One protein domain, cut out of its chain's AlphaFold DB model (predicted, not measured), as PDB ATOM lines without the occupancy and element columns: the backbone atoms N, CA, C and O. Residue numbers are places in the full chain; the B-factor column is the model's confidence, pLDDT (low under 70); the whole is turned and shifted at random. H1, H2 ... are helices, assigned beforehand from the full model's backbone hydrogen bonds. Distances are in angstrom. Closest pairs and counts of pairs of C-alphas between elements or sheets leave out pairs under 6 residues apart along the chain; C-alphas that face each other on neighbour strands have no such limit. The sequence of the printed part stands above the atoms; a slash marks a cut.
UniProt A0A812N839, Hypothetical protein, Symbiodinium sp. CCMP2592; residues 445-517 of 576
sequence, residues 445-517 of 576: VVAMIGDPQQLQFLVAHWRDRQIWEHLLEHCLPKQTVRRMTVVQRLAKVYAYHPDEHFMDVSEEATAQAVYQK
ATOM      1  N   VAL A 445      23.056  39.836  -1.875       68.81
ATOM      2  CA  VAL A 445      22.857  40.762  -0.749       68.81
ATOM      3  C   VAL A 445      24.095  40.803   0.152       68.81
ATOM      4  O   VAL A 445      24.516  41.882   0.551       68.81
ATOM      5  N   VAL A 446      24.719  39.655   0.432       74.31
ATOM      6  CA  VAL A 446      25.981  39.589   1.190       74.31
ATOM      7  C   VAL A 446      27.116  40.294   0.442       74.31
ATOM      8  O   VAL A 446      27.870  41.040   1.060       74.31
ATOM      9  N   ALA A 447      27.214  40.123  -0.880       76.06
ATOM     10  CA  ALA A 447      28.184  40.851  -1.700       76.06
ATOM     11  C   ALA A 447      27.925  42.370  -1.701       76.06
ATOM     12  O   ALA A 447      28.868  43.143  -1.577       76.06
ATOM     13  N   MET A 448      26.654  42.785  -1.756       71.94
ATOM     14  CA  MET A 448      26.217  44.187  -1.711       71.94
ATOM     15  C   MET A 448      26.551  44.851  -0.364       71.94
ATOM     16  O   MET A 448      26.984  45.994  -0.308       71.94
ATOM     17  N   ILE A 449      26.408  44.114   0.740       76.69
ATOM     18  CA  ILE A 449      26.843  44.552   2.079       76.69
ATOM     19  C   ILE A 449      28.375  44.655   2.163       76.69
ATOM     20  O   ILE A 449      28.894  45.447   2.947       76.69
ATOM     21  N   GLY A 450      29.098  43.864   1.367       81.19
ATOM     22  CA  GLY A 450      30.554  43.923   1.261       81.19
ATOM     23  C   GLY A 450      31.086  45.150   0.512       81.19
ATOM     24  O   GLY A 450      32.257  45.482   0.689       81.19
ATOM     25  N   ASP A 451      30.259  45.833  -0.286       88.38
ATOM     26  CA  ASP A 451      30.616  47.086  -0.959       88.38
ATOM     27  C   ASP A 451      30.373  48.295  -0.024       88.38
ATOM     28  O   ASP A 451      29.225  48.559   0.355       88.38
ATOM     29  N   PRO A 452      31.415  49.068   0.345       90.62
ATOM     30  CA  PRO A 452      31.293  50.189   1.278       90.62
ATOM     31  C   PRO A 452      30.249  51.239   0.880       90.62
ATOM     32  O   PRO A 452      29.577  51.789   1.756       90.62
ATOM     33  N   GLN A 453      30.085  51.518  -0.418       86.62
ATOM     34  CA  GLN A 453      29.133  52.533  -0.888       86.62
ATOM     35  C   GLN A 453      27.685  52.066  -0.717       86.62
ATOM     36  O   GLN A 453      26.826  52.807  -0.234       86.62
ATOM     37  N   GLN A 454      27.421  50.810  -1.067       81.44
ATOM     38  CA  GLN A 454      26.100  50.201  -0.947       81.44
ATOM     39  C   GLN A 454      25.726  49.959   0.518       81.44
ATOM     40  O   GLN A 454      24.585  50.209   0.915       81.44
ATOM     41  N   LEU A 455      26.688  49.566   1.356       82.12
ATOM     42  CA  LEU A 455      26.489  49.465   2.800       82.12
ATOM     43  C   LEU A 455      26.135  50.823   3.417       82.12
ATOM     44  O   LEU A 455      25.194  50.909   4.208       82.12
ATOM     45  N   GLN A 456      26.845  51.889   3.042       88.00
ATOM     46  CA  GLN A 456      26.565  53.234   3.541       88.00
ATOM     47  C   GLN A 456      25.155  53.701   3.154       88.00
ATOM     48  O   GLN A 456      24.440  54.244   3.998       88.00
ATOM     49  N   PHE A 457      24.729  53.433   1.916       84.38
ATOM     50  CA  PHE A 457      23.360  53.687   1.471       84.38
ATOM     51  C   PHE A 457      22.334  52.920   2.322       84.38
ATOM     52  O   PHE A 457      21.395  53.513   2.856       84.38
ATOM     53  N   LEU A 458      22.524  51.611   2.513       80.25
ATOM     54  CA  LEU A 458      21.607  50.796   3.314       80.25
ATOM     55  C   LEU A 458      21.513  51.287   4.759       80.25
ATOM     56  O   LEU A 458      20.410  51.373   5.293       80.25
ATOM     57  N   VAL A 459      22.636  51.640   5.386       85.50
ATOM     58  CA  VAL A 459      22.664  52.163   6.761       85.50
ATOM     59  C   VAL A 459      21.929  53.500   6.859       85.50
ATOM     60  O   VAL A 459      21.152  53.692   7.797       85.50
ATOM     61  N   ALA A 460      22.120  54.397   5.888       86.25
ATOM     62  CA  ALA A 460      21.451  55.697   5.858       86.25
ATOM     63  C   ALA A 460      19.924  55.580   5.698       86.25
ATOM     64  O   ALA A 460      19.187  56.388   6.261       86.25
ATOM     65  N   HIS A 461      19.446  54.552   4.987       81.62
ATOM     66  CA  HIS A 461      18.031  54.402   4.631       81.62
ATOM     67  C   HIS A 461      17.308  53.231   5.325       81.62
ATOM     68  O   HIS A 461      16.114  53.047   5.107       81.62
ATOM     69  N   TRP A 462      17.960  52.463   6.211       76.50
ATOM     70  CA  TRP A 462      17.395  51.240   6.821       76.50
ATOM     71  C   TRP A 462      16.068  51.454   7.566       76.50
ATOM     72  O   TRP A 462      15.208  50.574   7.602       76.50
ATOM     73  N   ARG A 463      15.902  52.622   8.198       79.38
ATOM     74  CA  ARG A 463      14.682  52.992   8.941       79.38
ATOM     75  C   ARG A 463      13.698  53.816   8.115       79.38
ATOM     76  O   ARG A 463      12.647  54.199   8.631       79.38
ATOM     77  N   ASP A 464      14.034  54.097   6.863       83.06
ATOM     78  CA  ASP A 464      13.204  54.905   5.993       83.06
ATOM     79  C   ASP A 464      11.996  54.096   5.510       83.06
ATOM     80  O   ASP A 464      12.120  53.027   4.907       83.06
ATOM     81  N   ARG A 465      10.793  54.622   5.751       78.69
ATOM     82  CA  ARG A 465       9.550  54.002   5.273       78.69
ATOM     83  C   ARG A 465       9.442  54.036   3.745       78.69
ATOM     84  O   ARG A 465       8.633  53.294   3.190       78.69
ATOM     85  N   GLN A 466      10.254  54.860   3.084       85.44
ATOM     86  CA  GLN A 466      10.333  55.015   1.635       85.44
ATOM     87  C   GLN A 466      11.573  54.350   1.023       85.44
ATOM     88  O   GLN A 466      11.846  54.562  -0.156       85.44
ATOM     89  N   ILE A 467      12.287  53.485   1.757       83.50
ATOM     90  CA  ILE A 467      13.492  52.793   1.256       83.50
ATOM     91  C   ILE A 467      13.282  52.114  -0.110       83.50
ATOM     92  O   ILE A 467      14.158  52.154  -0.969       83.50
ATOM     93  N   TRP A 468      12.096  51.552  -0.361       82.00
ATOM     94  CA  TRP A 468      11.751  50.928  -1.643       82.00
ATOM     95  C   TRP A 468      11.668  51.929  -2.796       82.00
ATOM     96  O   TRP A 468      11.968  51.573  -3.929       82.00
ATOM     97  N   GLU A 469      11.249  53.167  -2.525       88.50
ATOM     98  CA  GLU A 469      11.249  54.233  -3.526       88.50
ATOM     99  C   GLU A 469      12.689  54.626  -3.851       88.50
ATOM    100  O   GLU A 469      13.061  54.609  -5.017       88.50
ATOM    101  N   HIS A 470      13.521  54.859  -2.833       83.81
ATOM    102  CA  HIS A 470      14.930  55.210  -3.023       83.81
ATOM    103  C   HIS A 470      15.704  54.141  -3.797       83.81
ATOM    104  O   HIS A 470      16.396  54.472  -4.755       83.81
ATOM    105  N   LEU A 471      15.519  52.861  -3.454       81.25
ATOM    106  CA  LEU A 471      16.126  51.740  -4.176       81.25
ATOM    107  C   LEU A 471      15.720  51.711  -5.654       81.25
ATOM    108  O   LEU A 471      16.563  51.501  -6.522       81.25
ATOM    109  N   LEU A 472      14.441  51.940  -5.957       83.50
ATOM    110  CA  LEU A 472      13.951  51.922  -7.336       83.50
ATOM    111  C   LEU A 472      14.326  53.182  -8.118       83.50
ATOM    112  O   LEU A 472      14.508  53.089  -9.327       83.50
ATOM    113  N   GLU A 473      14.473  54.336  -7.467       87.94
ATOM    114  CA  GLU A 473      14.886  55.597  -8.103       87.94
ATOM    115  C   GLU A 473      16.315  55.546  -8.673       87.94
ATOM    116  O   GLU A 473      16.644  56.341  -9.552       87.94
ATOM    117  N   HIS A 474      17.145  54.594  -8.232       79.38
ATOM    118  CA  HIS A 474      18.453  54.325  -8.838       79.38
ATOM    119  C   HIS A 474      18.360  53.648 -10.211       79.38
ATOM    120  O   HIS A 474      19.272  53.790 -11.023       79.38
ATOM    121  N   CYS A 475      17.274  52.919 -10.479       77.81
ATOM    122  CA  CYS A 475      17.106  52.130 -11.703       77.81
ATOM    123  C   CYS A 475      15.952  52.626 -12.585       77.81
ATOM    124  O   CYS A 475      15.860  52.246 -13.750       77.81
ATOM    125  N   LEU A 476      15.051  53.448 -12.042       83.69
ATOM    126  CA  LEU A 476      13.839  53.925 -12.700       83.69
ATOM    127  C   LEU A 476      13.648  55.431 -12.471       83.69
ATOM    128  O   LEU A 476      13.955  55.938 -11.393       83.69
ATOM    129  N   PRO A 477      13.045  56.163 -13.428       93.69
ATOM    130  CA  PRO A 477      12.696  57.565 -13.221       93.69
ATOM    131  C   PRO A 477      11.768  57.753 -12.010       93.69
ATOM    132  O   PRO A 477      10.782  57.026 -11.857       93.69
ATOM    133  N   LYS A 478      12.008  58.791 -11.195       92.06
ATOM    134  CA  LYS A 478      11.217  59.081  -9.977       92.06
ATOM    135  C   LYS A 478       9.710  59.133 -10.218       92.06
ATOM    136  O   LYS A 478       8.913  58.669  -9.406       92.06
ATOM    137  N   GLN A 479       9.300  59.684 -11.358       93.38
ATOM    138  CA  GLN A 479       7.889  59.798 -11.722       93.38
ATOM    139  C   GLN A 479       7.236  58.425 -11.946       93.38
ATOM    140  O   GLN A 479       6.067  58.243 -11.606       93.38
ATOM    141  N   THR A 480       7.997  57.450 -12.448       91.19
ATOM    142  CA  THR A 480       7.568  56.056 -12.594       91.19
ATOM    143  C   THR A 480       7.415  55.403 -11.224       91.19
ATOM    144  O   THR A 480       6.353  54.864 -10.927       91.19
ATOM    145  N   VAL A 481       8.416  55.540 -10.347       89.44
ATOM    146  CA  VAL A 481       8.397  54.965  -8.987       89.44
ATOM    147  C   VAL A 481       7.223  55.499  -8.158       89.44
ATOM    148  O   VAL A 481       6.507  54.726  -7.513       89.44
ATOM    149  N   ARG A 482       6.944  56.807  -8.236       90.06
ATOM    150  CA  ARG A 482       5.810  57.438  -7.537       90.06
ATOM    151  C   ARG A 482       4.448  56.921  -7.997       90.06
ATOM    152  O   ARG A 482       3.543  56.830  -7.174       90.06
ATOM    153  N   ARG A 483       4.307  56.547  -9.273       91.19
ATOM    154  CA  ARG A 483       3.066  55.972  -9.827       91.19
ATOM    155  C   ARG A 483       2.853  54.508  -9.442       91.19
ATOM    156  O   ARG A 483       1.735  54.016  -9.558       91.19
ATOM    157  N   MET A 484       3.894  53.812  -8.989       87.25
ATOM    158  CA  MET A 484       3.777  52.421  -8.563       87.25
ATOM    159  C   MET A 484       3.084  52.320  -7.204       87.25
ATOM    160  O   MET A 484       3.389  53.061  -6.271       87.25
ATOM    161  N   THR A 485       2.188  51.349  -7.071       85.81
ATOM    162  CA  THR A 485       1.644  50.932  -5.774       85.81
ATOM    163  C   THR A 485       2.725  50.260  -4.923       85.81
ATOM    164  O   THR A 485       3.718  49.748  -5.444       85.81
ATOM    165  N   VAL A 486       2.518  50.179  -3.604       78.69
ATOM    166  CA  VAL A 486       3.436  49.471  -2.687       78.69
ATOM    167  C   VAL A 486       3.689  48.029  -3.142       78.69
ATOM    168  O   VAL A 486       4.824  47.564  -3.120       78.69
ATOM    169  N   VAL A 487       2.652  47.339  -3.629       72.81
ATOM    170  CA  VAL A 487       2.758  45.957  -4.126       72.81
ATOM    171  C   VAL A 487       3.648  45.871  -5.367       72.81
ATOM    172  O   VAL A 487       4.488  44.979  -5.445       72.81
ATOM    173  N   GLN A 488       3.513  46.811  -6.307       79.12
ATOM    174  CA  GLN A 488       4.351  46.865  -7.509       79.12
ATOM    175  C   GLN A 488       5.809  47.191  -7.174       79.12
ATOM    176  O   GLN A 488       6.713  46.589  -7.745       79.12
ATOM    177  N   ARG A 489       6.051  48.105  -6.223       84.62
ATOM    178  CA  ARG A 489       7.416  48.441  -5.784       84.62
ATOM    179  C   ARG A 489       8.100  47.244  -5.134       84.62
ATOM    180  O   ARG A 489       9.228  46.930  -5.488       84.62
ATOM    181  N   LEU A 490       7.400  46.531  -4.252       74.44
ATOM    182  CA  LEU A 490       7.911  45.300  -3.645       74.44
ATOM    183  C   LEU A 490       8.163  44.214  -4.701       74.44
ATOM    184  O   LEU A 490       9.206  43.568  -4.664       74.44
ATOM    185  N   ALA A 491       7.263  44.044  -5.674       71.50
ATOM    186  CA  ALA A 491       7.440  43.077  -6.759       71.50
ATOM    187  C   ALA A 491       8.689  43.349  -7.607       71.50
ATOM    188  O   ALA A 491       9.396  42.398  -7.936       71.50
ATOM    189  N   LYS A 492       8.972  44.627  -7.891       77.25
ATOM    190  CA  LYS A 492      10.164  45.093  -8.610       77.25
ATOM    191  C   LYS A 492      11.445  44.952  -7.788       77.25
ATOM    192  O   LYS A 492      12.405  44.359  -8.259       77.25
ATOM    193  N   VAL A 493      11.458  45.420  -6.535       76.00
ATOM    194  CA  VAL A 493      12.641  45.314  -5.652       76.00
ATOM    195  C   VAL A 493      13.050  43.854  -5.440       76.00
ATOM    196  O   VAL A 493      14.231  43.521  -5.470       76.00
ATOM    197  N   TYR A 494      12.073  42.971  -5.242       67.88
ATOM    198  CA  TYR A 494      12.326  41.551  -5.012       67.88
ATOM    199  C   TYR A 494      12.266  40.704  -6.292       67.88
ATOM    200  O   TYR A 494      12.372  39.482  -6.192       67.88
ATOM    201  N   ALA A 495      12.094  41.322  -7.468       66.19
ATOM    202  CA  ALA A 495      12.053  40.680  -8.786       66.19
ATOM    203  C   ALA A 495      11.196  39.393  -8.844       66.19
ATOM    204  O   ALA A 495      11.596  38.359  -9.389       66.19
ATOM    205  N   TYR A 496      10.006  39.436  -8.237       66.38
ATOM    206  CA  TYR A 496       9.038  38.333  -8.301       66.38
ATOM    207  C   TYR A 496       7.848  38.633  -9.216       66.38
ATOM    208  O   TYR A 496       6.899  37.848  -9.260       66.38
ATOM    209  N   HIS A 497       7.877  39.754  -9.944       66.19
ATOM    210  CA  HIS A 497       6.924  39.986 -11.023       66.19
ATOM    211  C   HIS A 497       7.170  38.965 -12.154       66.19
ATOM    212  O   HIS A 497       8.333  38.732 -12.490       66.19
ATOM    213  N   PRO A 498       6.124  38.350 -12.746       54.12
ATOM    214  CA  PRO A 498       6.275  37.344 -13.805       54.12
ATOM    215  C   PRO A 498       7.148  37.805 -14.978       54.12
ATOM    216  O   PRO A 498       7.951  37.026 -15.479       54.12
ATOM    217  N   ASP A 499       7.043  39.084 -15.340       56.34
ATOM    218  CA  ASP A 499       7.798  39.698 -16.443       56.34
ATOM    219  C   ASP A 499       9.279  39.954 -16.107       56.34
ATOM    220  O   ASP A 499      10.069  40.279 -16.983       56.34
ATOM    221  N   GLU A 500       9.667  39.826 -14.837       56.12
ATOM    222  CA  GLU A 500      11.004  40.185 -14.341       56.12
ATOM    223  C   GLU A 500      11.788  38.995 -13.807       56.12
ATOM    224  O   GLU A 500      13.006  39.064 -13.669       56.12
ATOM    225  N   HIS A 501      11.102  37.883 -13.525       50.50
ATOM    226  CA  HIS A 501      11.725  36.668 -13.005       50.50
ATOM    227  C   HIS A 501      12.755  36.058 -13.975       50.50
ATOM    228  O   HIS A 501      13.566  35.233 -13.560       50.50
ATOM    229  N   PHE A 502      12.723  36.472 -15.247       48.53
ATOM    230  CA  PHE A 502      13.536  35.938 -16.342       48.53
ATOM    231  C   PHE A 502      14.517  36.951 -16.955       48.53
ATOM    232  O   PHE A 502      15.290  36.558 -17.820       48.53
ATOM    233  N   MET A 503      14.545  38.207 -16.487       47.97
ATOM    234  CA  MET A 503      15.381  39.266 -17.085       47.97
ATOM    235  C   MET A 503      16.896  39.021 -16.958       47.97
ATOM    236  O   MET A 503      17.669  39.582 -17.726       47.97
ATOM    237  N   ASP A 504      17.323  38.176 -16.015       47.44
ATOM    238  CA  ASP A 504      18.744  37.894 -15.753       47.44
ATOM    239  C   ASP A 504      19.223  36.550 -16.347       47.44
ATOM    240  O   ASP A 504      20.358  36.135 -16.105       47.44
ATOM    241  N   VAL A 505      18.376  35.826 -17.092       48.72
ATOM    242  CA  VAL A 505      18.745  34.534 -17.695       48.72
ATOM    243  C   VAL A 505      19.006  34.755 -19.183       48.72
ATOM    244  O   VAL A 505      18.079  35.008 -19.940       48.72
ATOM    245  N   SER A 506      20.258  34.606 -19.626       48.22
ATOM    246  CA  SER A 506      20.685  34.783 -21.029       48.22
ATOM    247  C   SER A 506      20.022  33.825 -22.038       48.22
ATOM    248  O   SER A 506      20.258  33.929 -23.236       48.22
ATOM    249  N   GLU A 507      19.187  32.898 -21.567       50.34
ATOM    250  CA  GLU A 507      18.319  32.016 -22.358       50.34
ATOM    251  C   GLU A 507      16.841  32.441 -22.233       50.34
ATOM    252  O   GLU A 507      15.937  31.628 -22.020       50.34
ATOM    253  N   GLU A 508      16.614  33.751 -22.331       43.50
ATOM    254  CA  GLU A 508      15.354  34.464 -22.091       43.50
ATOM    255  C   GLU A 508      14.175  33.877 -22.892       43.50
ATOM    256  O   GLU A 508      13.101  33.615 -22.349       43.50
ATOM    257  N   ALA A 509      14.402  33.529 -24.162       52.56
ATOM    258  CA  ALA A 509      13.384  32.915 -25.013       52.56
ATOM    259  C   ALA A 509      13.070  31.460 -24.618       52.56
ATOM    260  O   ALA A 509      11.918  31.035 -24.683       52.56
ATOM    261  N   THR A 510      14.072  30.692 -24.183       51.62
ATOM    262  CA  THR A 510      13.927  29.259 -23.891       51.62
ATOM    263  C   THR A 510      13.212  29.040 -22.563       51.62
ATOM    264  O   THR A 510      12.283  28.238 -22.494       51.62
ATOM    265  N   ALA A 511      13.577  29.779 -21.512       48.44
ATOM    266  CA  ALA A 511      12.937  29.657 -20.202       48.44
ATOM    267  C   ALA A 511      11.483  30.161 -20.222       48.44
ATOM    268  O   ALA A 511      10.591  29.503 -19.675       48.44
ATOM    269  N   GLN A 512      11.223  31.278 -20.913       50.97
ATOM    270  CA  GLN A 512       9.869  31.788 -21.119       50.97
ATOM    271  C   GLN A 512       9.034  30.826 -21.974       50.97
ATOM    272  O   GLN A 512       7.888  30.548 -21.617       50.97
ATOM    273  N   ALA A 513       9.602  30.248 -23.039       58.62
ATOM    274  CA  ALA A 513       8.926  29.238 -23.853       58.62
ATOM    275  C   ALA A 513       8.639  27.951 -23.070       58.62
ATOM    276  O   ALA A 513       7.548  27.409 -23.197       58.62
ATOM    277  N   VAL A 514       9.556  27.476 -22.219       55.09
ATOM    278  CA  VAL A 514       9.344  26.294 -21.361       55.09
ATOM    279  C   VAL A 514       8.245  26.551 -20.329       55.09
ATOM    280  O   VAL A 514       7.387  25.694 -20.126       55.09
ATOM    281  N   TYR A 515       8.217  27.733 -19.711       46.53
ATOM    282  CA  TYR A 515       7.176  28.097 -18.749       46.53
ATOM    283  C   TYR A 515       5.804  28.289 -19.413       46.53
ATOM    284  O   TYR A 515       4.803  27.755 -18.930       46.53
ATOM    285  N   GLN A 516       5.743  28.995 -20.547       53.22
ATOM    286  CA  GLN A 516       4.506  29.149 -21.317       53.22
ATOM    287  C   GLN A 516       4.016  27.812 -21.874       53.22
ATOM    288  O   GLN A 516       2.818  27.544 -21.822       53.22
ATOM    289  N   LYS A 517       4.925  26.943 -22.326       53.28
ATOM    290  CA  LYS A 517       4.610  25.576 -22.747       53.28
ATOM    291  C   LYS A 517       4.075  24.743 -21.586       53.28
ATOM    292  O   LYS A 517       3.042  24.123 -21.752       53.28
TER     293      LYS A 517
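Overview. This is residues 445 to 517 of the 576 residues of the protein "Hypothetical protein" of Symbiodinium sp. CCMP2592 (UniProt A0A812N839). Five short helices make a loose body, and a sixth, H6, is held far out from them on a long link. Within the body H3, H4 and H5 form a small triangle, with H3 packing on both others, while H1 and H2 make a corner beyond H3. The printed part has 73 residues with six named helices, H1 to H6 in order, and no named strand: all helix. It is loose, with a radius of gyration of the C-alphas of 15.0 A, and spans 45 by 31 by 18 A; residues 504 to 510 stick out.

Arrangement. H1, residues 445 to 450, and H2, residues 452 to 461, only just touch, and only at the corner by their link, with 3 pairs of C-alphas within 8 A, the closest Ile 449 and Leu 455 at 5.0 A. H3, residues 467 to 473, is close to H2 but not clearly touching, the closest C-alphas being His 461 and Ile 467 at 5.9 A. H4, residues 478 to 483, touches H3 at a steep tilt of 59 degrees, opposite ways, the closest C-alphas being Glu 469 and Val 481 at 6.2 A. H5, residues 486 to 493, touches H3 at a steep tilt of 64 degrees, the same way, the closest C-alphas being Trp 468 and Arg 489 at 6.5 A. H6, residues 508 to 517, is apart from H1, H2, H3, H4 and H5. In the six helices every O i to N i+4 pair is within hydrogen-bond range.

Along the chain. H1 begins at C-alpha 445 (22.857, 40.762, -0.749). From first to last C-alpha H2 measures 14.3 A, H5 10.5 A and H6 14.0 A. H6 ends at C-alpha 517 (4.610, 25.576, -22.747).

Size, cuts and confidence. The C-alphas farthest apart, Ala 460 and Lys 517, are 44.8 A apart. The printed part has no cut. The link from H5 to H6, residues 494 to 507, is long. Residue 445 and residues 494 to 517 have pLDDT under 70.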